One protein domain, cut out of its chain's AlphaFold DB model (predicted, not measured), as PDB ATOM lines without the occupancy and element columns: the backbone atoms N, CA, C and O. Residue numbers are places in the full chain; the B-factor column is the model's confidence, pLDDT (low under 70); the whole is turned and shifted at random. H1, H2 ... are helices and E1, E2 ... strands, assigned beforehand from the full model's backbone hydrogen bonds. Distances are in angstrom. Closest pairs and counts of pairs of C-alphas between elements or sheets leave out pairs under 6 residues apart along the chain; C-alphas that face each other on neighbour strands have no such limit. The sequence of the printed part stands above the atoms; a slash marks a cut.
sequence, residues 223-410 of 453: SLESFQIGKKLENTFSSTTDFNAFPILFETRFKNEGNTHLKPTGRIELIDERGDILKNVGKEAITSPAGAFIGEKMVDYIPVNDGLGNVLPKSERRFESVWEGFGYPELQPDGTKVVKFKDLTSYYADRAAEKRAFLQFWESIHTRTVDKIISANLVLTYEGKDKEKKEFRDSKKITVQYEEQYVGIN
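This is residues 223 to 410 of the 453 residues of an uncharacterized protein of uncultured bacterium (gcode 4) (UniProt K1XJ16). The core is a sandwich of two strongly twisted sheets, E2-E1-E3-E8 and E7-E4-E11-E12, partly face to face; the long hairpin of E11 and E12 runs on beyond it, and helix H1 packs over E12 there. Two short hairpins, E5 with E6 and E9 with E10, come close to each other at the side of the sandwich where E7 and E8 meet. The 188 printed residues hold twelve named strands and one named helix, in the order E1 to E10, H1, E11, E12; the class is mostly strand, and the sheets are antiparallel. The whole is only just loose, close to compact, with a radius of gyration of the C-alphas of 19.7 A, and elongated, spanning 72 by 40 by 34 A.

E1, residues 223 to 233, bends by 62 degrees at residue 230. Its residues 230 to 233 pair with E2, residues 236 to 239, in a hairpin, with N 231 and O 238 3.0 A apart. Its residues 223 to 230 pair with E3, residues 248 to 256, with N 228 and O 251 at 2.8 A. E8, residues 315 to 323, is the edge strand beside E3, with N 250 and O 321 at 2.8 A. In the other sheet E4, residues 265 to 272, has E7, residues 302 to 304, and E11, residues 363 to 383, as antiparallel neighbours; N 268 and O 302 are 2.8 A apart, N 269 and O 377 2.9 A. E12, residues 389 to 409, forms a hairpin with E11, with N 376 and O 396 at 2.8 A. The facing parts of the two sheets are 9.5 A apart centre to centre; the closest C-alphas of E7 and E8, Val 304 and Ser 321, are 5.9 A apart. E5, residues 282 to 287, and E6, residues 293 to 299, form a hairpin, with N 284 and O 297 at 2.8 A. E8 runs on into E9, residues 326 to 331, at 71 degrees; E9 forms a hairpin with E10, residues 337 to 342, with N 328 and O 340 at 2.8 A. The closest C-alphas of E6 and E10, Met 298 and Val 339, are 6.4 A apart. H1, residues 344 to 355, is on the sheet of E12 at a height of 9.2 A, over E12 and slantwise at 46 degrees on the local plane; their closest C-alphas, Thr 345 and Tyr 402, are 5.1 A apart. In H1, 7 of 8 O i to N i+4 pairs are within hydrogen-bond range.

E1 begins at C-alpha 223, (-17.321, 21.321, 50.356), and spans 27.9 A; E3 spans 26.4 A, E4 23.6 A and E8 26.5 A. H1 spans 17.0 A. E11 spans 58.0 A and E12 56.6 A, ending at C-alpha 409, (23.283, 38.593, 16.181).

The farthest C-alphas, Asn 259 and Phe 361, are 71.8 A apart. The printed part has no cut and no long link. Its mean pLDDT is 90.5, and residues 290 to 291 are under 70.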
ATOM      1  N   SER A 223     -18.760  21.591  50.311       96.25
ATOM      2  CA  SER A 223     -17.321  21.321  50.356       96.25
ATOM      3  C   SER A 223     -16.709  21.405  48.958       96.25
ATOM      4  O   SER A 223     -17.328  21.051  47.951       96.25
ATOM      5  N   LEU A 224     -15.468  21.887  48.895       97.25
ATOM      6  CA  LEU A 224     -14.618  21.723  47.720       97.25
ATOM      7  C   LEU A 224     -14.014  20.314  47.768       97.25
ATOM      8  O   LEU A 224     -13.206  20.033  48.649       97.25
ATOM      9  N   GLU A 225     -14.400  19.448  46.834       96.69
ATOM     10  CA  GLU A 225     -13.900  18.069  46.763       96.69
ATOM     11  C   GLU A 225     -12.567  17.998  46.024       96.69
ATOM     12  O   GLU A 225     -11.635  17.317  46.452       96.69
ATOM     13  N   SER A 226     -12.450  18.712  44.900       96.38
ATOM     14  CA  SER A 226     -11.193  18.764  44.166       96.38
ATOM     15  C   SER A 226     -11.073  19.984  43.260       96.38
ATOM     16  O   SER A 226     -12.058  20.568  42.803       96.38
ATOM     17  N   PHE A 227      -9.822  20.338  42.981       97.69
ATOM     18  CA  PHE A 227      -9.431  21.276  41.944       97.69
ATOM     19  C   PHE A 227      -8.278  20.660  41.150       97.69
ATOM     20  O   PHE A 227      -7.196  20.404  41.688       97.69
ATOM     21  N   GLN A 228      -8.530  20.364  39.879       96.75
ATOM     22  CA  GLN A 228      -7.587  19.714  38.976       96.75
ATOM     23  C   GLN A 228      -7.346  20.576  37.745       96.75
ATOM     24  O   GLN A 228      -8.213  21.329  37.306       96.75
ATOM     25  N   ILE A 229      -6.155  20.439  37.170       97.38
ATOM     26  CA  ILE A 229      -5.779  21.107  35.927       97.38
ATOM     27  C   ILE A 229      -5.368  20.034  34.930       97.38
ATOM     28  O   ILE A 229      -4.759  19.023  35.300       97.38
ATOM     29  N   GLY A 230      -5.765  20.215  33.678       95.31
ATOM     30  CA  GLY A 230      -5.565  19.210  32.655       95.31
ATOM     31  C   GLY A 230      -5.945  19.666  31.258       95.31
ATOM     32  O   GLY A 230      -6.137  20.849  30.977       95.31
ATOM     33  N   LYS A 231      -6.038  18.685  30.367       92.56
ATOM     34  CA  LYS A 231      -6.449  18.843  28.969       92.56
ATOM     35  C   LYS A 231      -7.472  17.774  28.605       92.56
ATOM     36  O   LYS A 231      -7.522  16.717  29.233       92.56
ATOM     37  N   LYS A 232      -8.274  18.033  27.577       87.50
ATOM     38  CA  LYS A 232      -9.249  17.064  27.067       87.50
ATOM     39  C   LYS A 232      -8.622  16.277  25.926       87.50
ATOM     40  O   LYS A 232      -8.275  16.855  24.901       87.50
ATOM     41  N   LEU A 233      -8.474  14.971  26.110       81.25
ATOM     42  CA  LEU A 233      -8.021  14.038  25.084       81.25
ATOM     43  C   LEU A 233      -9.181  13.096  24.768       81.25
ATOM     44  O   LEU A 233      -9.676  12.425  25.667       81.25
ATOM     45  N   GLU A 234      -9.655  13.088  23.519       80.81
ATOM     46  CA  GLU A 234     -10.750  12.201  23.073       80.81
ATOM     47  C   GLU A 234     -11.987  12.243  23.995       80.81
ATOM     48  O   GLU A 234     -12.550  11.226  24.384       80.81
ATOM     49  N   ASN A 235     -12.402  13.453  24.380       77.06
ATOM     50  CA  ASN A 235     -13.490  13.726  25.330       77.06
ATOM     51  C   ASN A 235     -13.260  13.315  26.793       77.06
ATOM     52  O   ASN A 235     -14.145  13.552  27.611       77.06
ATOM     53  N   THR A 236     -12.081  12.812  27.149       82.88
ATOM     54  CA  THR A 236     -11.716  12.474  28.530       82.88
ATOM     55  C   THR A 236     -10.799  13.541  29.122       82.88
ATOM     56  O   THR A 236      -9.879  14.022  28.457       82.88
ATOM     57  N   PHE A 237     -11.049  13.933  30.372       87.75
ATOM     58  CA  PHE A 237     -10.160  14.831  31.107       87.75
ATOM     59  C   PHE A 237      -8.899  14.077  31.542       87.75
ATOM     60  O   PHE A 237      -8.973  13.029  32.181       87.75
ATOM     61  N   SER A 238      -7.734  14.611  31.188       91.31
ATOM     62  CA  SER A 238      -6.432  14.088  31.592       91.31
ATOM     63  C   SER A 238      -5.706  15.156  32.395       91.31
ATOM     64  O   SER A 238      -5.353  16.212  31.858       91.31
ATOM     65  N   SER A 239      -5.508  14.889  33.687       92.31
ATOM     66  CA  SER A 239      -4.767  15.797  34.559       92.31
ATOM     67  C   SER A 239      -3.283  15.789  34.192       92.31
ATOM     68  O   SER A 239      -2.671  14.732  34.044       92.31
ATOM     69  N   THR A 240      -2.717  16.980  34.020       93.56
ATOM     70  CA  THR A 240      -1.299  17.199  33.714       93.56
ATOM     71  C   THR A 240      -0.874  18.540  34.290       93.56
ATOM     72  O   THR A 240      -1.688  19.456  34.418       93.56
ATOM     73  N   THR A 241       0.400  18.657  34.646       92.56
ATOM     74  CA  THR A 241       1.008  19.915  35.089       92.56
ATOM     75  C   THR A 241       1.739  20.626  33.963       92.56
ATOM     76  O   THR A 241       1.933  21.831  34.063       92.56
ATOM     77  N   ASP A 242       2.098  19.913  32.896       94.06
ATOM     78  CA  ASP A 242       2.882  20.452  31.789       94.06
ATOM     79  C   ASP A 242       2.015  20.618  30.540       94.06
ATOM     80  O   ASP A 242       1.308  19.694  30.108       94.06
ATOM     81  N   PHE A 243       2.073  21.818  29.966       93.25
ATOM     82  CA  PHE A 243       1.256  22.249  28.840       93.25
ATOM     83  C   PHE A 243       2.132  22.870  27.764       93.25
ATOM     84  O   PHE A 243       2.889  23.791  28.029       93.25
ATOM     85  N   ASN A 244       1.980  22.406  26.530       90.19
ATOM     86  CA  ASN A 244       2.637  22.965  25.346       90.19
ATOM     87  C   ASN A 244       1.636  23.574  24.351       90.19
ATOM     88  O   ASN A 244       2.020  24.025  23.275       90.19
ATOM     89  N   ALA A 245       0.345  23.543  24.685       87.62
ATOM     90  CA  ALA A 245      -0.732  24.032  23.844       87.62
ATOM     91  C   ALA A 245      -1.935  24.461  24.690       87.62
ATOM     92  O   ALA A 245      -2.157  23.962  25.795       87.62
ATOM     93  N   PHE A 246      -2.723  25.362  24.114       90.19
ATOM     94  CA  PHE A 246      -4.031  25.777  24.609       90.19
ATOM     95  C   PHE A 246      -5.153  24.962  23.941       90.19
ATOM     96  O   PHE A 246      -4.952  24.444  22.838       90.19
ATOM     97  N   PRO A 247      -6.347  24.871  24.554       93.56
ATOM     98  CA  PRO A 247      -6.735  25.451  25.843       93.56
ATOM     99  C   PRO A 247      -6.287  24.619  27.056       93.56
ATOM    100  O   PRO A 247      -6.147  23.399  26.971       93.56
ATOM    101  N   ILE A 248      -6.126  25.283  28.205       95.06
ATOM    102  CA  ILE A 248      -5.873  24.640  29.503       95.06
ATOM    103  C   ILE A 248      -7.192  24.564  30.274       95.06
ATOM    104  O   ILE A 248      -7.899  25.564  30.400       95.06
ATOM    105  N   LEU A 249      -7.535  23.379  30.776       95.94
ATOM    106  CA  LEU A 249      -8.796  23.121  31.469       95.94
ATOM    107  C   LEU A 249      -8.591  23.031  32.973       95.94
ATOM    108  O   LEU A 249      -7.655  22.395  33.454       95.94
ATOM    109  N   PHE A 250      -9.532  23.617  33.699       97.00
ATOM    110  CA  PHE A 250      -9.614  23.613  35.146       97.00
ATOM    111  C   PHE A 250     -10.909  22.922  35.546       97.00
ATOM    112  O   PHE A 250     -11.999  23.375  35.203       97.00
ATOM    113  N   GLU A 251     -10.784  21.822  36.270       96.25
ATOM    114  CA  GLU A 251     -11.899  21.045  36.782       96.25
ATOM    115  C   GLU A 251     -12.050  21.330  38.278       96.25
ATOM    116  O   GLU A 251     -11.143  21.058  39.061       96.25
ATOM    117  N   THR A 252     -13.190  21.887  38.681       97.38
ATOM    118  CA  THR A 252     -13.519  22.142  40.092       97.38
ATOM    119  C   THR A 252     -14.723  21.305  40.490       97.38
ATOM    120  O   THR A 252     -15.797  21.469  39.916       97.38
ATOM    121  N   ARG A 253     -14.574  20.428  41.482       97.19
ATOM    122  CA  ARG A 253     -15.658  19.598  42.018       97.19
ATOM    123  C   ARG A 253     -16.147  20.152  43.342       97.19
ATOM    124  O   ARG A 253     -15.369  20.327  44.277       97.19
ATOM    125  N   PHE A 254     -17.442  20.424  43.417       97.75
ATOM    126  CA  PHE A 254     -18.104  20.933  44.608       97.75
ATOM    127  C   PHE A 254     -19.225  19.989  45.014       97.75
ATOM    128  O   PHE A 254     -20.081  19.645  44.196       97.75
ATOM    129  N   LYS A 255     -19.253  19.618  46.287       97.12
ATOM    130  CA  LYS A 255     -20.280  18.753  46.853       97.12
ATOM    131  C   LYS A 255     -21.191  19.552  47.762       97.12
ATOM    132  O   LYS A 255     -20.753  20.434  48.498       97.12
ATOM    133  N   ASN A 256     -22.476  19.241  47.691       96.94
ATOM    134  CA  ASN A 256     -23.498  19.788  48.559       96.94
ATOM    135  C   ASN A 256     -24.029  18.677  49.466       96.94
ATOM    136  O   ASN A 256     -24.632  17.709  49.011       96.94
ATOM    137  N   GLU A 257     -23.798  18.833  50.759       95.69
ATOM    138  CA  GLU A 257     -24.215  17.915  51.820       95.69
ATOM    139  C   GLU A 257     -25.454  18.431  52.569       95.69
ATOM    140  O   GLU A 257     -25.963  17.764  53.466       95.69
ATOM    141  N   GLY A 258     -25.939  19.620  52.204       95.19
ATOM    142  CA  GLY A 258     -27.127  20.239  52.769       95.19
ATOM    143  C   GLY A 258     -28.442  19.668  52.239       95.19
ATOM    144  O   GLY A 258     -28.474  18.709  51.468       95.19
ATOM    145  N   ASN A 259     -29.543  20.313  52.635       95.06
ATOM    146  CA  ASN A 259     -30.909  19.969  52.216       95.06
ATOM    147  C   ASN A 259     -31.529  20.986  51.242       95.06
ATOM    148  O   ASN A 259     -32.697  20.861  50.890       95.06
ATOM    149  N   THR A 260     -30.774  21.989  50.791       95.19
ATOM    150  CA  THR A 260     -31.188  22.934  49.740       95.19
ATOM    151  C   THR A 260     -30.087  23.107  48.696       95.19
ATOM    152  O   THR A 260     -28.942  22.721  48.927       95.19
ATOM    153  N   HIS A 261     -30.423  23.641  47.522       95.31
ATOM    154  CA  HIS A 261     -29.452  23.795  46.439       95.31
ATOM    155  C   HIS A 261     -28.505  24.960  46.721       95.31
ATOM    156  O   HIS A 261     -28.921  26.010  47.205       95.31
ATOM    157  N   LEU A 262     -27.234  24.788  46.363       95.38
ATOM    158  CA  LEU A 262     -26.201  25.809  46.509       95.38
ATOM    159  C   LEU A 262     -25.750  26.324  45.144       95.38
ATOM    160  O   LEU A 262     -25.828  25.618  44.138       95.38
ATOM    161  N   LYS A 263     -25.255  27.560  45.117       94.31
ATOM    162  CA  LYS A 263     -24.708  28.218  43.923       94.31
ATOM    163  C   LYS A 263     -23.287  28.690  44.205       94.31
ATOM    164  O   LYS A 263     -23.099  29.861  44.537       94.31
ATOM    165  N   PRO A 264     -22.293  27.794  44.150       96.12
ATOM    166  CA  PRO A 264     -20.916  28.202  44.349       96.12
ATOM    167  C   PRO A 264     -20.466  29.069  43.169       96.12
ATOM    168  O   PRO A 264     -20.698  28.711  42.018       96.12
ATOM    169  N   THR A 265     -19.830  30.200  43.435       95.75
ATOM    170  CA  THR A 265     -19.228  31.082  42.430       95.75
ATOM    171  C   THR A 265     -17.771  31.298  42.774       95.75
ATOM    172  O   THR A 265     -17.404  31.425  43.945       95.75
ATOM    173  N   GLY A 266     -16.907  31.305  41.768       95.88
ATOM    174  CA  GLY A 266     -15.480  31.396  42.017       95.88
ATOM    175  C   GLY A 266     -14.703  32.019  40.882       95.88
ATOM    176  O   GLY A 266     -15.238  32.374  39.834       95.88
ATOM    177  N   ARG A 267     -13.407  32.141  41.119       97.44
ATOM    178  CA  ARG A 267     -12.436  32.634  40.154       97.44
ATOM    179  C   ARG A 267     -11.108  31.926  40.341       97.44
ATOM    180  O   ARG A 267     -10.750  31.561  41.460       97.44
ATOM    181  N   ILE A 268     -10.382  31.769  39.247       98.38
ATOM    182  CA  ILE A 268      -9.020  31.249  39.233       98.38
ATOM    183  C   ILE A 268      -8.103  32.396  38.825       98.38
ATOM    184  O   ILE A 268      -8.176  32.901  37.703       98.38
ATOM    185  N   GLU A 269      -7.262  32.826  39.756       97.94
ATOM    186  CA  GLU A 269      -6.248  33.852  39.531       97.94
ATOM    187  C   GLU A 269      -4.953  33.168  39.091       97.94
ATOM    188  O   GLU A 269      -4.460  32.261  39.763       97.94
ATOM    189  N   LEU A 270      -4.402  33.590  37.953       97.62
ATOM    190  CA  LEU A 270      -3.133  33.075  37.452       97.62
ATOM    191  C   LEU A 270      -2.008  34.028  37.846       97.62
ATOM    192  O   LEU A 270      -2.051  35.210  37.508       97.62
ATOM    193  N   ILE A 271      -1.000  33.511  38.538       96.94
ATOM    194  CA  ILE A 271       0.131  34.285  39.051       96.94
ATOM    195  C   ILE A 271       1.421  33.755  38.431       96.94
ATOM    196  O   ILE A 271       1.648  32.544  38.408       96.94
ATOM    197  N   ASP A 272       2.260  34.652  37.919       93.25
ATOM    198  CA  ASP A 272       3.567  34.285  37.379       93.25
ATOM    199  C   ASP A 272       4.623  34.043  38.476       93.25
ATOM    200  O   ASP A 272       4.403  34.274  39.664       93.25
ATOM    201  N   GLU A 273       5.806  33.578  38.076       91.62
ATOM    202  CA  GLU A 273       6.935  33.290  38.976       91.62
ATOM    203  C   GLU A 273       7.414  34.492  39.801       91.62
ATOM    204  O   GLU A 273       8.060  34.316  40.833       91.62
ATOM    205  N   ARG A 274       7.109  35.715  39.353       92.19
ATOM    206  CA  ARG A 274       7.495  36.963  40.021       92.19
ATOM    207  C   ARG A 274       6.434  37.421  41.022       92.19
ATOM    208  O   ARG A 274       6.681  38.366  41.764       92.19
ATOM    209  N   GLY A 275       5.282  36.748  41.064       92.06
ATOM    210  CA  GLY A 275       4.142  37.112  41.897       92.06
ATOM    211  C   GLY A 275       3.150  38.056  41.213       92.06
ATOM    212  O   GLY A 275       2.203  38.497  41.864       92.06
ATOM    213  N   ASP A 276       3.324  38.360  39.921       93.94
ATOM    214  CA  ASP A 276       2.411  39.235  39.187       93.94
ATOM    215  C   ASP A 276       1.168  38.458  38.732       93.94
ATOM    216  O   ASP A 276       1.266  37.392  38.117       93.94
ATOM    217  N   ILE A 277      -0.019  39.027  38.965       95.19
ATOM    218  CA  ILE A 277      -1.280  38.493  38.433       95.19
ATOM    219  C   ILE A 277      -1.317  38.716  36.917       95.19
ATOM    220  O   ILE A 277      -1.207  39.854  36.440       95.19
ATOM    221  N   LEU A 278      -1.515  37.637  36.160       94.69
ATOM    222  CA  LEU A 278      -1.696  37.694  34.714       94.69
ATOM    223  C   LEU A 278      -2.986  38.442  34.361       94.69
ATOM    224  O   LEU A 278      -4.021  38.292  35.001       94.69
ATOM    225  N   LYS A 279      -2.914  39.266  33.317       94.31
ATOM    226  CA  LYS A 279      -4.005  40.147  32.884       94.31
ATOM    227  C   LYS A 279      -4.728  39.581  31.676       94.31
ATOM    228  O   LYS A 279      -4.104  38.906  30.862       94.31
ATOM    229  N   ASN A 280      -6.014  39.903  31.544       94.50
ATOM    230  CA  ASN A 280      -6.859  39.498  30.418       94.50
ATOM    231  C   ASN A 280      -6.904  37.975  30.191       94.50
ATOM    232  O   ASN A 280      -6.888  37.525  29.055       94.50
ATOM    233  N   VAL A 281      -6.909  37.149  31.235       95.19
ATOM    234  CA  VAL A 281      -6.840  35.680  31.079       95.19
ATOM    235  C   VAL A 281      -8.205  35.004  30.943       95.19
ATOM    236  O   VAL A 281      -8.271  33.802  30.702       95.19
ATOM    237  N   GLY A 282      -9.299  35.750  31.082       94.31
ATOM    238  CA  GLY A 282     -10.644  35.201  30.968       94.31
ATOM    239  C   GLY A 282     -11.668  36.199  30.447       94.31
ATOM    240  O   GLY A 282     -11.375  37.367  30.171       94.31
ATOM    241  N   LYS A 283     -12.899  35.711  30.321       93.31
ATOM    242  CA  LYS A 283     -14.077  36.495  29.962       93.31
ATOM    243  C   LYS A 283     -15.272  36.064  30.807       93.31
ATOM    244  O   LYS A 283     -15.426  34.878  31.074       93.31
ATOM    245  N   GLU A 284     -16.096  37.023  31.199       90.75
ATOM    246  CA  GLU A 284     -17.352  36.814  31.924       90.75
ATOM    247  C   GLU A 284     -18.541  37.213  31.057       90.75
ATOM    248  O   GLU A 284     -18.483  38.195  30.310       90.75
ATOM    249  N   ALA A 285     -19.637  36.479  31.185       87.88
ATOM    250  CA  ALA A 285     -20.903  36.793  30.561       87.88
ATOM    251  C   ALA A 285     -21.585  37.965  31.282       87.88
ATOM    252  O   ALA A 285     -21.891  37.930  32.471       87.88
ATOM    253  N   ILE A 286     -21.913  39.008  30.527       84.44
ATOM    254  CA  ILE A 286     -22.791  40.077  30.986       84.44
ATOM    255  C   ILE A 286     -24.221  39.596  30.774       84.44
ATOM    256  O   ILE A 286     -24.663  39.424  29.637       84.44
ATOM    257  N   THR A 287     -24.959  39.402  31.862       81.06
ATOM    258  CA  THR A 287     -26.374  39.021  31.820       81.06
ATOM    259  C   THR A 287     -27.275  40.175  32.260       81.06
ATOM    260  O   THR A 287     -26.890  41.039  33.048       81.06
ATOM    261  N   SER A 288     -28.489  40.229  31.711       77.06
ATOM    262  CA  SER A 288     -29.526  41.168  32.137       77.06
ATOM    263  C   SER A 288     -30.067  40.781  33.518       77.06
ATOM    264  O   SER A 288     -29.934  39.626  33.920       77.06
ATOM    265  N   PRO A 289     -30.783  41.675  34.227       72.06
ATOM    266  CA  PRO A 289     -31.521  41.295  35.437       72.06
ATOM    267  C   PRO A 289     -32.525  40.149  35.216       72.06
ATOM    268  O   PRO A 289     -32.891  39.457  36.159       72.06
ATOM    269  N   ALA A 290     -32.958  39.936  33.968       62.50
ATOM    270  CA  ALA A 290     -33.817  38.826  33.561       62.50
ATOM    271  C   ALA A 290     -33.032  37.559  33.148       62.50
ATOM    272  O   ALA A 290     -33.631  36.607  32.654       62.50
ATOM    273  N   GLY A 291     -31.704  37.542  33.310       66.62
ATOM    274  CA  GLY A 291     -30.823  36.412  32.997       66.62
ATOM    275  C   GLY A 291     -30.497  36.233  31.510       66.62
ATOM    276  O   GLY A 291     -29.901  35.226  31.137       66.62
ATOM    277  N   ALA A 292     -30.878  37.178  30.646       74.12
ATOM    278  CA  ALA A 292     -30.555  37.109  29.220       74.12
ATOM    279  C   ALA A 292     -29.096  37.512  28.983       74.12
ATOM    280  O   ALA A 292     -28.647  38.517  29.526       74.12
ATOM    281  N   PHE A 293     -28.370  36.766  28.154       81.19
ATOM    282  CA  PHE A 293     -27.010  37.121  27.749       81.19
ATOM    283  C   PHE A 293     -27.013  38.413  26.918       81.19
ATOM    284  O   PHE A 293     -27.705  38.500  25.905       81.19
ATOM    285  N   ILE A 294     -26.260  39.418  27.364       82.12
ATOM    286  CA  ILE A 294     -26.124  40.730  26.713       82.12
ATOM    287  C   ILE A 294     -24.778  40.833  25.984       82.12
ATOM    288  O   ILE A 294     -24.686  41.500  24.957       82.12
ATOM    289  N   GLY A 295     -23.732  40.187  26.498       83.81
ATOM    290  CA  GLY A 295     -22.400  40.231  25.901       83.81
ATOM    291  C   GLY A 295     -21.340  39.623  26.807       83.81
ATOM    292  O   GLY A 295     -21.661  38.932  27.768       83.81
ATOM    293  N   GLU A 296     -20.074  39.911  26.518       87.56
ATOM    294  CA  GLU A 296     -18.926  39.396  27.267       87.56
ATOM    295  C   GLU A 296     -18.040  40.547  27.750       87.56
ATOM    296  O   GLU A 296     -17.885  41.568  27.072       87.56
ATOM    297  N   LYS A 297     -17.427  40.375  28.919       89.69
ATOM    298  CA  LYS A 297     -16.455  41.298  29.497       89.69
ATOM    299  C   LYS A 297     -15.131  40.579  29.708       89.69
ATOM    300  O   LYS A 297     -15.088  39.539  30.350       89.69
ATOM    301  N   MET A 298     -14.044  41.168  29.223       93.44
ATOM    302  CA  MET A 298     -12.689  40.681  29.490       93.44
ATOM    303  C   MET A 298     -12.299  40.917  30.957       93.44
ATOM    304  O   MET A 298     -12.548  42.000  31.496       93.44
ATOM    305  N   VAL A 299     -11.683  39.916  31.587       95.31
ATOM    306  CA  VAL A 299     -11.308  39.922  33.009       95.31
ATOM    307  C   VAL A 299      -9.905  39.340  33.245       95.31
ATOM    308  O   VAL A 299      -9.349  38.627  32.410       95.31
ATOM    309  N   ASP A 300      -9.335  39.644  34.413       96.81
ATOM    310  CA  ASP A 300      -7.986  39.230  34.842       96.81
ATOM    311  C   ASP A 300      -7.956  37.879  35.586       96.81
ATOM    312  O   ASP A 300      -6.980  37.542  36.250       96.81
ATOM    313  N   TYR A 301      -9.034  37.109  35.516       96.88
ATOM    314  CA  TYR A 301      -9.159  35.793  36.139       96.88
ATOM    315  C   TYR A 301     -10.037  34.900  35.270       96.88
ATOM    316  O   TYR A 301     -10.759  35.382  34.401       96.88
ATOM    317  N   ILE A 302      -9.999  33.595  35.514       97.50
ATOM    318  CA  ILE A 302     -10.887  32.651  34.834       97.50
ATOM    319  C   ILE A 302     -12.094  32.417  35.749       97.50
ATOM    320  O   ILE A 302     -11.902  31.948  36.875       97.50
ATOM    321  N   PRO A 303     -13.323  32.769  35.336       96.88
ATOM    322  CA  PRO A 303     -14.490  32.587  36.186       96.88
ATOM    323  C   PRO A 303     -14.835  31.099  36.346       96.88
ATOM    324  O   PRO A 303     -14.676  30.292  35.425       96.88
ATOM    325  N   VAL A 304     -15.329  30.741  37.530       96.88
ATOM    326  CA  VAL A 304     -15.839  29.407  37.868       96.88
ATOM    327  C   VAL A 304     -17.330  29.525  38.148       96.88
ATOM    328  O   VAL A 304     -17.744  30.288  39.023       96.88
ATOM    329  N   ASN A 305     -18.126  28.747  37.411       94.81
ATOM    330  CA  ASN A 305     -19.590  28.761  37.463       94.81
ATOM    331  C   ASN A 305     -20.235  30.131  37.141       94.81
ATOM    332  O   ASN A 305     -21.193  30.547  37.791       94.81
ATOM    333  N   ASP A 306     -19.742  30.815  36.103       89.75
ATOM    334  CA  ASP A 306     -20.284  32.105  35.625       89.75
ATOM    335  C   ASP A 306     -21.780  32.027  35.250       89.75
ATOM    336  O   ASP A 306     -22.558  32.951  35.462       89.75
ATOM    337  N   GLY A 307     -22.226  30.857  34.777       86.06
ATOM    338  CA  GLY A 307     -23.632  30.583  34.468       86.06
ATOM    339  C   GLY A 307     -24.553  30.418  35.687       86.06
ATOM    340  O   GLY A 307     -25.741  30.145  35.504       86.06
ATOM    341  N   LEU A 308     -24.036  30.551  36.916       87.81
ATOM    342  CA  LEU A 308     -24.789  30.416  38.173       87.81
ATOM    343  C   LEU A 308     -25.551  29.081  38.277       87.81
ATOM    344  O   LEU A 308     -26.726  29.023  38.659       87.81
ATOM    345  N   GLY A 309     -24.876  27.993  37.907       90.31
ATOM    346  CA  GLY A 309     -25.388  26.633  37.991       90.31
ATOM    347  C   GLY A 309     -25.607  26.186  39.437       90.31
ATOM    348  O   GLY A 309     -24.773  26.427  40.310       90.31
ATOM    349  N   ASN A 310     -26.728  25.502  39.671       93.38
ATOM    350  CA  ASN A 310     -27.093  24.953  40.976       93.38
ATOM    351  C   ASN A 310     -26.385  23.618  41.241       93.38
ATOM    352  O   ASN A 310     -26.239  22.802  40.328       93.38
ATOM    353  N   VAL A 311     -26.019  23.370  42.495       96.25
ATOM    354  CA  VAL A 311     -25.606  22.061  43.015       96.25
ATOM    355  C   VAL A 311     -26.715  21.567  43.931       96.25
ATOM    356  O   VAL A 311     -27.027  22.219  44.931       96.25
ATOM    357  N   LEU A 312     -27.367  20.468  43.555       95.31
ATOM    358  CA  LEU A 312     -28.521  19.947  44.285       95.31
ATOM    359  C   LEU A 312     -28.100  19.336  45.635       95.31
ATOM    360  O   LEU A 312     -26.930  19.013  45.819       95.31
ATOM    361  N   PRO A 313     -29.023  19.218  46.601       94.81
ATOM    362  CA  PRO A 313     -28.790  18.539  47.868       94.81
ATOM    363  C   PRO A 313     -28.244  17.134  47.664       94.81
ATOM    364  O   PRO A 313     -28.677  16.422  46.755       94.81
ATOM    365  N   LYS A 314     -27.329  16.725  48.544       93.00
ATOM    366  CA  LYS A 314     -26.732  15.381  48.552       93.00
ATOM    367  C   LYS A 314     -26.122  14.978  47.202       93.00
ATOM    368  O   LYS A 314     -26.101  13.797  46.859       93.00
ATOM    369  N   SER A 315     -25.634  15.949  46.434       95.00
ATOM    370  CA  SER A 315     -25.045  15.732  45.115       95.00
ATOM    371  C   SER A 315     -23.706  16.446  44.973       95.00
ATOM    372  O   SER A 315     -23.350  17.335  45.746       95.00
ATOM    373  N   GLU A 316     -22.962  16.054  43.946       95.75
ATOM    374  CA  GLU A 316     -21.730  16.714  43.531       95.75
ATOM    375  C   GLU A 316     -21.932  17.354  42.160       95.75
ATOM    376  O   GLU A 316     -22.721  16.871  41.344       95.75
ATOM    377  N   ARG A 317     -21.221  18.452  41.907       96.62
ATOM    378  CA  ARG A 317     -21.122  19.064  40.591       96.62
ATOM    379  C   ARG A 317     -19.678  19.423  40.263       96.62
ATOM    380  O   ARG A 317     -18.987  20.082  41.035       96.62
ATOM    381  N   ARG A 318     -19.269  19.025  39.070       95.69
ATOM    382  CA  ARG A 318     -18.079  19.421  38.345       95.69
ATOM    383  C   ARG A 318     -18.354  20.703  37.558       95.69
ATOM    384  O   ARG A 318     -19.304  20.790  36.782       95.69
ATOM    385  N   PHE A 319     -17.477  21.681  37.731       96.06
ATOM    386  CA  PHE A 319     -17.400  22.900  36.941       96.06
ATOM    387  C   PHE A 319     -16.129  22.867  36.100       96.06
ATOM    388  O   PHE A 319     -15.035  22.673  36.629       96.06
ATOM    389  N   GLU A 320     -16.289  23.063  34.796       94.75
ATOM    390  CA  GLU A 320     -15.183  23.157  33.847       94.75
ATOM    391  C   GLU A 320     -14.966  24.631  33.495       94.75
ATOM    392  O   GLU A 320     -15.853  25.298  32.962       94.75
ATOM    393  N   SER A 321     -13.778  25.130  33.815       95.81
ATOM    394  CA  SER A 321     -13.307  26.471  33.479       95.81
ATOM    395  C   SER A 321     -12.155  26.352  32.489       95.81
ATOM    396  O   SER A 321     -11.334  25.440  32.581       95.81
ATOM    397  N   VAL A 322     -12.087  27.261  31.521       95.06
ATOM    398  CA  VAL A 322     -11.136  27.168  30.408       95.06
ATOM    399  C   VAL A 322     -10.263  28.409  30.378       95.06
ATOM    400  O   VAL A 322     -10.769  29.528  30.373       95.06
ATOM    401  N   TRP A 323      -8.951  28.208  30.313       95.88
ATOM    402  CA  TRP A 323      -8.026  29.255  29.916       95.88
ATOM    403  C   TRP A 323      -7.707  29.092  28.437       95.88
ATOM    404  O   TRP A 323      -7.055  28.129  28.036       95.88
ATOM    405  N   GLU A 324      -8.202  30.024  27.627       93.94
ATOM    406  CA  GLU A 324      -8.008  30.038  26.170       93.94
ATOM    407  C   GLU A 324      -6.731  30.794  25.757       93.94
ATOM    408  O   GLU A 324      -6.275  30.662  24.624       93.94
ATOM    409  N   GLY A 325      -6.143  31.573  26.673       93.69
ATOM    410  CA  GLY A 325      -4.953  32.388  26.442       93.69
ATOM    411  C   GLY A 325      -5.109  33.808  26.992       93.69
ATOM    412  O   GLY A 325      -5.762  34.029  28.010       93.69
ATOM    413  N   PHE A 326      -4.509  34.786  26.319       93.94
ATOM    414  CA  PHE A 326      -4.598  36.205  26.658       93.94
ATOM    415  C   PHE A 326      -5.588  36.929  25.751       93.94
ATOM    416  O   PHE A 326      -5.426  36.989  24.530       93.94
ATOM    417  N   GLY A 327      -6.612  37.482  26.381       92.19
ATOM    418  CA  GLY A 327      -7.707  38.222  25.794       92.19
ATOM    419  C   GLY A 327      -7.259  39.529  25.146       92.19
ATOM    420  O   GLY A 327      -6.455  40.284  25.700       92.19
ATOM    421  N   TYR A 328      -7.835  39.823  23.988       90.62
ATOM    422  CA  TYR A 328      -7.775  41.114  23.322       90.62
ATOM    423  C   TYR A 328      -9.140  41.439  22.699       90.62
ATOM    424  O   TYR A 328      -9.852  40.534  22.249       90.62
ATOM    425  N   PRO A 329      -9.544  42.721  22.681       89.62
ATOM    426  CA  PRO A 329     -10.788  43.121  22.045       89.62
ATOM    427  C   PRO A 329     -10.630  43.107  20.523       89.62
ATOM    428  O   PRO A 329      -9.682  43.676  19.983       89.62
ATOM    429  N   GLU A 330     -11.600  42.528  19.828       88.62
ATOM    430  CA  GLU A 330     -11.720  42.611  18.377       88.62
ATOM    431  C   GLU A 330     -13.077  43.217  18.008       88.62
ATOM    432  O   GLU A 330     -14.103  42.901  18.615       88.62
ATOM    433  N   LEU A 331     -13.072  44.131  17.037       88.12
ATOM    434  CA  LEU A 331     -14.284  44.757  16.525       88.12
ATOM    435  C   LEU A 331     -14.810  43.943  15.342       88.12
ATOM    436  O   LEU A 331     -14.120  43.792  14.334       88.12
ATOM    437  N   GLN A 332     -16.033  43.448  15.465       86.88
ATOM    438  CA  GLN A 332     -16.723  42.748  14.394       86.88
ATOM    439  C   GLN A 332     -17.275  43.733  13.349       86.88
ATOM    440  O   GLN A 332     -17.471  44.916  13.651       86.88
ATOM    441  N   PRO A 333     -17.575  43.270  12.119       88.94
ATOM    442  CA  PRO A 333     -18.132  44.119  11.060       88.94
ATOM    443  C   PRO A 333     -19.460  44.805  11.417       88.94
ATOM    444  O   PRO A 333     -19.783  45.845  10.852       88.94
ATOM    445  N   ASP A 334     -20.226  44.237  12.350       86.81
ATOM    446  CA  ASP A 334     -21.481  44.793  12.866       86.81
ATOM    447  C   ASP A 334     -21.279  45.847  13.977       86.81
ATOM    448  O   ASP A 334     -22.250  46.379  14.515       86.81
ATOM    449  N   GLY A 335     -20.025  46.165  14.318       82.19
ATOM    450  CA  GLY A 335     -19.653  47.117  15.364       82.19
ATOM    451  C   GLY A 335     -19.636  46.532  16.779       82.19
ATOM    452  O   GLY A 335     -19.339  47.262  17.728       82.19
ATOM    453  N   THR A 336     -19.920  45.239  16.951       82.88
ATOM    454  CA  THR A 336     -19.844  44.579  18.260       82.88
ATOM    455  C   THR A 336     -18.392  44.288  18.647       82.88
ATOM    456  O   THR A 336     -17.550  43.969  17.807       82.88
ATOM    457  N   LYS A 337     -18.062  44.436  19.936       83.00
ATOM    458  CA  LYS A 337     -16.743  44.073  20.473       83.00
ATOM    459  C   LYS A 337     -16.812  42.671  21.055       83.00
ATOM    460  O   LYS A 337     -17.606  42.434  21.962       83.00
ATOM    461  N   VAL A 338     -15.956  41.781  20.570       87.12
ATOM    462  CA  VAL A 338     -15.819  40.410  21.075       87.12
ATOM    463  C   VAL A 338     -14.436  40.211  21.683       87.12
ATOM    464  O   VAL A 338     -13.465  40.845  21.263       87.12
ATOM    465  N   VAL A 339     -14.340  39.350  22.696       89.44
ATOM    466  CA  VAL A 339     -13.054  38.984  23.297       89.44
ATOM    467  C   VAL A 339     -12.498  37.787  22.536       89.44
ATOM    468  O   VAL A 339     -13.127  36.729  22.494       89.44
ATOM    469  N   LYS A 340     -11.320  37.950  21.932       91.19
ATOM    470  CA  LYS A 340     -10.540  36.854  21.344       91.19
ATOM    471  C   LYS A 340      -9.302  36.582  22.179       91.19
ATOM    472  O   LYS A 340      -8.857  37.461  22.905       91.19
ATOM    473  N   PHE A 341      -8.730  35.390  22.047       92.31
ATOM    474  CA  PHE A 341      -7.567  34.968  22.824       92.31
ATOM    475  C   PHE A 341      -6.359  34.685  21.936       92.31
ATOM    476  O   PHE A 341      -6.494  34.168  20.826       92.31
ATOM    477  N   LYS A 342      -5.177  35.044  22.437       90.94
ATOM    478  CA  LYS A 342      -3.866  34.674  21.890       90.94
ATOM    479  C   LYS A 342      -3.197  33.680  22.822       90.94
ATOM    480  O   LYS A 342      -3.280  33.834  24.038       90.94
ATOM    481  N   ASP A 343      -2.494  32.702  22.272       89.31
ATOM    482  CA  ASP A 343      -1.632  31.839  23.074       89.31
ATOM    483  C   ASP A 343      -0.448  32.620  23.684       89.31
ATOM    484  O   ASP A 343      -0.224  33.800  23.384       89.31
ATOM    485  N   LEU A 344       0.318  31.973  24.571       87.62
ATOM    486  CA  LEU A 344       1.493  32.591  25.202       87.62
ATOM    487  C   LEU A 344       2.517  33.066  24.162       87.62
ATOM    488  O   LEU A 344       3.029  34.179  24.281       87.62
ATOM    489  N   THR A 345       2.801  32.233  23.157       86.12
ATOM    490  CA  THR A 345       3.772  32.516  22.091       86.12
ATOM    491  C   THR A 345       3.426  33.818  21.372       86.12
ATOM    492  O   THR A 345       4.244  34.736  21.323       86.12
ATOM    493  N   SER A 346       2.194  33.940  20.876       86.12
ATOM    494  CA  SER A 346       1.734  35.125  20.146       86.12
ATOM    495  C   SER A 346       1.673  36.350  21.057       86.12
ATOM    496  O   SER A 346       2.094  37.436  20.667       86.12
ATOM    497  N   TYR A 347       1.209  36.182  22.298       86.56
ATOM    498  CA  TYR A 347       1.134  37.271  23.270       86.56
ATOM    499  C   TYR A 347       2.509  37.881  23.591       86.56
ATOM    500  O   TYR A 347       2.657  39.106  23.641       86.56
ATOM    501  N   TYR A 348       3.529  37.044  23.804       82.94
ATOM    502  CA  TYR A 348       4.882  37.527  24.079       82.94
ATOM    503  C   TYR A 348       5.596  38.039  22.826       82.94
ATOM    504  O   TYR A 348       6.344  39.015  22.936       82.94
ATOM    505  N   ALA A 349       5.329  37.458  21.653       83.06
ATOM    506  CA  ALA A 349       5.847  37.958  20.382       83.06
ATOM    507  C   ALA A 349       5.363  39.390  20.097       83.06
ATOM    508  O   ALA A 349       6.182  40.264  19.809       83.06
ATOM    509  N   ASP A 350       4.068  39.669  20.280       81.06
ATOM    510  CA  ASP A 350       3.505  41.010  20.084       81.06
ATOM    511  C   ASP A 350       4.146  42.040  21.022       81.06
ATOM    512  O   ASP A 350       4.584  43.103  20.587       81.06
ATOM    513  N   ARG A 351       4.297  41.704  22.312       79.12
ATOM    514  CA  ARG A 351       4.967  42.587  23.284       79.12
ATOM    515  C   ARG A 351       6.440  42.830  22.965       79.12
ATOM    516  O   ARG A 351       6.973  43.885  23.315       79.12
ATOM    517  N   ALA A 352       7.128  41.852  22.381       76.50
ATOM    518  CA  ALA A 352       8.506  42.024  21.943       76.50
ATOM    519  C   ALA A 352       8.581  42.954  20.718       76.50
ATOM    520  O   ALA A 352       9.414  43.863  20.701       76.50
ATOM    521  N   ALA A 353       7.674  42.782  19.752       70.81
ATOM    522  CA  ALA A 353       7.575  43.614  18.553       70.81
ATOM    523  C   ALA A 353       7.193  45.071  18.870       70.81
ATOM    524  O   ALA A 353       7.803  45.997  18.338       70.81
ATOM    525  N   GLU A 354       6.260  45.303  19.799       73.19
ATOM    526  CA  GLU A 354       5.889  46.653  20.260       73.19
ATOM    527  C   GLU A 354       7.088  47.437  20.814       73.19
ATOM    528  O   GLU A 354       7.175  48.655  20.652       73.19
ATOM    529  N   LYS A 355       8.046  46.751  21.450       75.75
ATOM    530  CA  LYS A 355       9.244  47.392  22.008       75.75
ATOM    531  C   LYS A 355      10.276  47.778  20.947       75.75
ATOM    532  O   LYS A 355      11.106  48.646  21.222       75.75
ATOM    533  N   ARG A 356      10.280  47.137  19.772       72.19
ATOM    534  CA  ARG A 356      11.254  47.385  18.694       72.19
ATOM    535  C   ARG A 356      10.626  47.188  17.314       72.19
ATOM    536  O   ARG A 356      10.470  46.067  16.848       72.19
ATOM    537  N   ALA A 357      10.371  48.298  16.624       71.19
ATOM    538  CA  ALA A 357       9.765  48.300  15.291       71.19
ATOM    539  C   ALA A 357      10.729  47.921  14.145       71.19
ATOM    540  O   ALA A 357      10.281  47.653  13.033       71.19
ATOM    541  N   PHE A 358      12.043  47.930  14.379       80.50
ATOM    542  CA  PHE A 358      13.051  47.671  13.349       80.50
ATOM    543  C   PHE A 358      14.252  46.913  13.915       80.50
ATOM    544  O   PHE A 358      14.726  47.203  15.014       80.50
ATOM    545  N   LEU A 359      14.741  45.955  13.128       85.00
ATOM    546  CA  LEU A 359      15.984  45.229  13.369       85.00
ATOM    547  C   LEU A 359      17.138  45.967  12.694       85.00
ATOM    548  O   LEU A 359      16.992  46.469  11.576       85.00
ATOM    549  N   GLN A 360      18.293  46.013  13.348       89.06
ATOM    550  CA  GLN A 360      19.522  46.458  12.695       89.06
ATOM    551  C   GLN A 360      19.972  45.428  11.652       89.06
ATOM    552  O   GLN A 360      19.648  44.246  11.745       89.06
ATOM    553  N   PHE A 361      20.768  45.848  10.665       87.88
ATOM    554  CA  PHE A 361      21.180  44.954   9.574       87.88
ATOM    555  C   PHE A 361      22.036  43.759  10.040       87.88
ATOM    556  O   PHE A 361      22.156  42.782   9.309       87.88
ATOM    557  N   TRP A 362      22.636  43.830  11.234       86.31
ATOM    558  CA  TRP A 362      23.402  42.749  11.868       86.31
ATOM    559  C   TRP A 362      22.588  41.929  12.877       86.31
ATOM    560  O   TRP A 362      23.144  41.054  13.534       86.31
ATOM    561  N   GLU A 363      21.298  42.203  13.040       90.25
ATOM    562  CA  GLU A 363      20.418  41.485  13.959       90.25
ATOM    563  C   GLU A 363      19.547  40.473  13.201       90.25
ATOM    564  O   GLU A 363      19.204  40.658  12.033       90.25
ATOM    565  N   SER A 364      19.176  39.381  13.866       87.75
ATOM    566  CA  SER A 364      18.179  38.427  13.374       87.75
ATOM    567  C   SER A 364      17.320  37.886  14.512       87.75
ATOM    568  O   SER A 364      17.766  37.771  15.659       87.75
ATOM    569  N   ILE A 365      16.070  37.552  14.192       87.75
ATOM    570  CA  ILE A 365      15.140  36.936  15.141       87.75
ATOM    571  C   ILE A 365      15.513  35.465  15.296       87.75
ATOM    572  O   ILE A 365      15.663  34.744  14.311       87.75
ATOM    573  N   HIS A 366      15.652  35.042  16.542       86.69
ATOM    574  CA  HIS A 366      15.830  33.657  16.938       86.69
ATOM    575  C   HIS A 366      14.659  33.249  17.822       86.69
ATOM    576  O   HIS A 366      14.036  34.093  18.469       86.69
ATOM    577  N   THR A 367      14.394  31.951  17.880       89.31
ATOM    578  CA  THR A 367      13.337  31.390  18.719       89.31
ATOM    579  C   THR A 367      13.951  30.398  19.695       89.31
ATOM    580  O   THR A 367      14.894  29.684  19.344       89.31
ATOM    581  N   ARG A 368      13.446  30.373  20.925       89.88
ATOM    582  CA  ARG A 368      13.755  29.342  21.916       89.88
ATOM    583  C   ARG A 368      12.482  28.930  22.648       89.88
ATOM    584  O   ARG A 368      11.657  29.786  22.957       89.88
ATOM    585  N   THR A 369      12.381  27.659  23.003       92.56
ATOM    586  CA  THR A 369      11.324  27.173  23.890       92.56
ATOM    587  C   THR A 369      11.630  27.597  25.326       92.56
ATOM    588  O   THR A 369      12.749  27.410  25.812       92.56
ATOM    589  N   VAL A 370      10.646  28.190  25.996       91.56
ATOM    590  CA  VAL A 370      10.729  28.639  27.386       91.56
ATOM    591  C   VAL A 370       9.604  28.000  28.181       91.56
ATOM    592  O   VAL A 370       8.437  28.082  27.799       91.56
ATOM    593  N   ASP A 371       9.965  27.416  29.315       93.06
ATOM    594  CA  ASP A 371       9.019  26.917  30.303       93.06
ATOM    595  C   ASP A 371       8.671  28.044  31.269       93.06
ATOM    596  O   ASP A 371       9.557  28.661  31.862       93.06
ATOM    597  N   LYS A 372       7.378  28.322  31.428       91.81
ATOM    598  CA  LYS A 372       6.886  29.310  32.383       91.81
ATOM    599  C   LYS A 372       6.040  28.648  33.453       91.81
ATOM    600  O   LYS A 372       4.998  28.071  33.144       91.81
ATOM    601  N   ILE A 373       6.437  28.789  34.713       95.25
ATOM    602  CA  ILE A 373       5.651  28.300  35.842       95.25
ATOM    603  C   ILE A 373       4.563  29.322  36.176       95.25
ATOM    604  O   ILE A 373       4.802  30.524  36.319       95.25
ATOM    605  N   ILE A 374       3.335  28.839  36.307       96.00
ATOM    606  CA  ILE A 374       2.160  29.634  36.650       96.00
ATOM    607  C   ILE A 374       1.485  28.979  37.848       96.00
ATOM    608  O   ILE A 374       1.237  27.775  37.860       96.00
ATOM    609  N   SER A 375       1.187  29.779  38.867       97.62
ATOM    610  CA  SER A 375       0.378  29.349  40.007       97.62
ATOM    611  C   SER A 375      -1.078  29.717  39.740       97.62
ATOM    612  O   SER A 375      -1.404  30.894  39.606       97.62
ATOM    613  N   ALA A 376      -1.943  28.715  39.637       97.94
ATOM    614  CA  ALA A 376      -3.380  28.875  39.507       97.94
ATOM    615  C   ALA A 376      -4.029  28.795  40.890       97.94
ATOM    616  O   ALA A 376      -4.054  27.731  41.513       97.94
ATOM    617  N   ASN A 377      -4.545  29.924  41.362       98.12
ATOM    618  CA  ASN A 377      -5.174  30.063  42.668       98.12
ATOM    619  C   ASN A 377      -6.692  30.094  42.509       98.12
ATOM    620  O   ASN A 377      -7.255  31.096  42.066       98.12
ATOM    621  N   LEU A 378      -7.354  29.003  42.886       98.38
ATOM    622  CA  LEU A 378      -8.803  28.927  42.972       98.38
ATOM    623  C   LEU A 378      -9.279  29.634  44.242       98.38
ATOM    624  O   LEU A 378      -8.823  29.327  45.343       98.38
ATOM    625  N   VAL A 379     -10.252  30.528  44.088       97.69
ATOM    626  CA  VAL A 379     -11.087  31.044  45.174       97.69
ATOM    627  C   VAL A 379     -12.532  30.725  44.823       97.69
ATOM    628  O   VAL A 379     -13.080  31.296  43.879       97.69
ATOM    629  N   LEU A 380     -13.143  29.801  45.559       97.25
ATOM    630  CA  LEU A 380     -14.531  29.387  45.377       97.25
ATOM    631  C   LEU A 380     -15.342  29.816  46.593       97.25
ATOM    632  O   LEU A 380     -14.969  29.533  47.725       97.25
ATOM    633  N   THR A 381     -16.465  30.482  46.370       96.06
ATOM    634  CA  THR A 381     -17.336  30.980  47.432       96.06
ATOM    635  C   THR A 381     -18.748  30.462  47.262       96.06
ATOM    636  O   THR A 381     -19.195  30.228  46.146       96.06
ATOM    637  N   TYR A 382     -19.475  30.297  48.359       94.69
ATOM    638  CA  TYR A 382     -20.916  30.073  48.316       94.69
ATOM    639  C   TYR A 382     -21.595  30.779  49.488       94.69
ATOM    640  O   TYR A 382     -20.968  31.082  50.507       94.69
ATOM    641  N   GLU A 383     -22.881  31.070  49.322       90.56
ATOM    642  CA  GLU A 383     -23.690  31.715  50.351       90.56
ATOM    643  C   GLU A 383     -24.160  30.675  51.380       90.56
ATOM    644  O   GLU A 383     -24.813  29.687  51.046       90.56
ATOM    645  N   GLY A 384     -23.756  30.889  52.628       83.38
ATOM    646  CA  GLY A 384     -24.108  30.117  53.808       83.38
ATOM    647  C   GLY A 384     -25.441  30.540  54.427       83.38
ATOM    648  O   GLY A 384     -26.195  31.347  53.879       83.38
ATOM    649  N   LYS A 385     -25.724  30.008  55.621       75.94
ATOM    650  CA  LYS A 385     -26.853  30.463  56.444       75.94
ATOM    651  C   LYS A 385     -26.655  31.949  56.790       75.94
ATOM    652  O   LYS A 385     -25.525  32.390  56.967       75.94
ATOM    653  N   ASP A 386     -27.736  32.726  56.802       77.25
ATOM    654  CA  ASP A 386     -27.722  34.173  57.093       77.25
ATOM    655  C   ASP A 386     -26.870  35.039  56.142       77.25
ATOM    656  O   ASP A 386     -26.462  36.148  56.485       77.25
ATOM    657  N   LYS A 387     -26.653  34.563  54.908       80.44
ATOM    658  CA  LYS A 387     -25.862  35.233  53.859       80.44
ATOM    659  C   LYS A 387     -24.363  35.351  54.148       80.44
ATOM    660  O   LYS A 387     -23.665  36.131  53.496       80.44
ATOM    661  N   GLU A 388     -23.849  34.584  55.107       87.69
ATOM    662  CA  GLU A 388     -22.411  34.501  55.341       87.69
ATOM    663  C   GLU A 388     -21.723  33.877  54.120       87.69
ATOM    664  O   GLU A 388     -22.142  32.834  53.625       87.69
ATOM    665  N   LYS A 389     -20.654  34.492  53.610       89.12
ATOM    666  CA  LYS A 389     -19.891  33.909  52.503       89.12
ATOM    667  C   LYS A 389     -18.878  32.917  53.050       89.12
ATOM    668  O   LYS A 389     -17.930  33.315  53.721       89.12
ATOM    669  N   LYS A 390     -19.047  31.641  52.713       93.12
ATOM    670  CA  LYS A 390     -18.023  30.620  52.942       93.12
ATOM    671  C   LYS A 390     -17.091  30.574  51.744       93.12
ATOM    672  O   LYS A 390     -17.548  30.633  50.605       93.12
ATOM    673  N   GLU A 391     -15.796  30.476  52.009       95.12
ATOM    674  CA  GLU A 391     -14.748  30.543  50.995       95.12
ATOM    675  C   GLU A 391     -13.822  29.331  51.091       95.12
ATOM    676  O   GLU A 391     -13.396  28.933  52.175       95.12
ATOM    677  N   PHE A 392     -13.486  28.777  49.933       96.50
ATOM    678  CA  PHE A 392     -12.494  27.734  49.746       96.50
ATOM    679  C   PHE A 392     -11.375  28.248  48.859       96.50
ATOM    680  O   PHE A 392     -11.615  28.956  47.878       96.50
ATOM    681  N   ARG A 393     -10.148  27.856  49.198       97.44
ATOM    682  CA  ARG A 393      -8.955  28.173  48.422       97.44
ATOM    683  C   ARG A 393      -8.183  26.903  48.126       97.44
ATOM    684  O   ARG A 393      -7.958  26.101  49.026       97.44
ATOM    685  N   ASP A 394      -7.752  26.759  46.884       97.81
ATOM    686  CA  ASP A 394      -6.767  25.758  46.476       97.81
ATOM    687  C   ASP A 394      -5.793  26.411  45.489       97.81
ATOM    688  O   ASP A 394      -6.129  27.376  44.803       97.81
ATOM    689  N   SER A 395      -4.562  25.920  45.443       96.62
ATOM    690  CA  SER A 395      -3.521  26.413  44.551       96.62
ATOM    691  C   SER A 395      -2.807  25.242  43.895       96.62
ATOM    692  O   SER A 395      -2.446  24.257  44.545       96.62
ATOM    693  N   LYS A 396      -2.601  25.343  42.585       97.00
ATOM    694  CA  LYS A 396      -1.868  24.355  41.791       97.00
ATOM    695  C   LYS A 396      -0.866  25.079  40.906       97.00
ATOM    696  O   LYS A 396      -1.163  26.139  40.364       97.00
ATOM    697  N   LYS A 397       0.324  24.502  40.755       96.62
ATOM    698  CA  LYS A 397       1.347  25.014  39.839       96.62
ATOM    699  C   LYS A 397       1.310  24.224  38.543       96.62
ATOM    700  O   LYS A 397       1.185  23.002  38.577       96.62
ATOM    701  N   ILE A 398       1.438  24.934  37.434       95.88
ATOM    702  CA  ILE A 398       1.536  24.366  36.094       95.88
ATOM    703  C   ILE A 398       2.723  24.976  35.365       95.88
ATOM    704  O   ILE A 398       3.083  26.127  35.613       95.88
ATOM    705  N   THR A 399       3.300  24.214  34.452       95.94
ATOM    706  CA  THR A 399       4.336  24.653  33.527       95.94
ATOM    707  C   THR A 399       3.694  24.836  32.161       95.94
ATOM    708  O   THR A 399       3.096  23.906  31.622       95.94
ATOM    709  N   VAL A 400       3.808  26.031  31.588       94.12
ATOM    710  CA  VAL A 400       3.344  26.313  30.228       94.12
ATOM    711  C   VAL A 400       4.546  26.633  29.356       94.12
ATOM    712  O   VAL A 400       5.241  27.623  29.582       94.12
ATOM    713  N   GLN A 401       4.786  25.781  28.368       93.12
ATOM    714  CA  GLN A 401       5.838  25.948  27.379       93.12
ATOM    715  C   GLN A 401       5.363  26.902  26.288       93.12
ATOM    716  O   GLN A 401       4.236  26.787  25.796       93.12
ATOM    717  N   TYR A 402       6.220  27.838  25.896       91.19
ATOM    718  CA  TYR A 402       5.961  28.729  24.774       91.19
ATOM    719  C   TYR A 402       7.239  29.036  24.003       91.19
ATOM    720  O   TYR A 402       8.348  28.911  24.518       91.19
ATOM    721  N   GLU A 403       7.070  29.457  22.758       90.38
ATOM    722  CA  GLU A 403       8.183  29.864  21.913       90.38
ATOM    723  C   GLU A 403       8.449  31.358  22.119       90.38
ATOM    724  O   GLU A 403       7.637  32.217  21.772       90.38
ATOM    725  N   GLU A 404       9.593  31.686  22.710       88.12
ATOM    726  CA  GLU A 404      10.039  33.061  22.878       88.12
ATOM    727  C   GLU A 404      10.888  33.482  21.679       88.12
ATOM    728  O   GLU A 404      11.931  32.887  21.389       88.12
ATOM    729  N   GLN A 405      10.467  34.554  21.010       86.75
ATOM    730  CA  GLN A 405      11.274  35.216  19.993       86.75
ATOM    731  C   GLN A 405      12.181  36.263  20.638       86.75
ATOM    732  O   GLN A 405      11.718  37.142  21.367       86.75
ATOM    733  N   TYR A 406      13.474  36.202  20.335       85.44
ATOM    734  CA  TYR A 406      14.457  37.173  20.799       85.44
ATOM    735  C   TYR A 406      15.350  37.652  19.657       85.44
ATOM    736  O   TYR A 406      15.566  36.964  18.657       85.44
ATOM    737  N   VAL A 407      15.879  38.863  19.808       86.19
ATOM    738  CA  VAL A 407      16.805  39.450  18.840       86.19
ATOM    739  C   VAL A 407      18.222  39.023  19.203       86.19
ATOM    740  O   VAL A 407      18.706  39.313  20.296       86.19
ATOM    741  N   GLY A 408      18.869  38.317  18.282       87.69
ATOM    742  CA  GLY A 408      20.260  37.896  18.386       87.69
ATOM    743  C   GLY A 408      21.094  38.467  17.246       87.69
ATOM    744  O   GLY A 408      20.588  39.172  16.372       87.69
ATOM    745  N   ILE A 409      22.386  38.153  17.246       89.44
ATOM    746  CA  ILE A 409      23.283  38.593  16.181       89.44
ATOM    747  C   ILE A 409      23.141  37.673  14.968       89.44
ATOM    748  O   ILE A 409      23.144  36.449  15.095       89.44
ATOM    749  N   ASN A 410      23.076  38.266  13.781       92.25
ATOM    750  CA  ASN A 410      23.122  37.551  12.522       92.25
ATOM    751  C   ASN A 410      24.574  37.168  12.192       92.25
ATOM    752  O   ASN A 410      25.351  37.968  11.660       92.25
TER     753      ASN A 410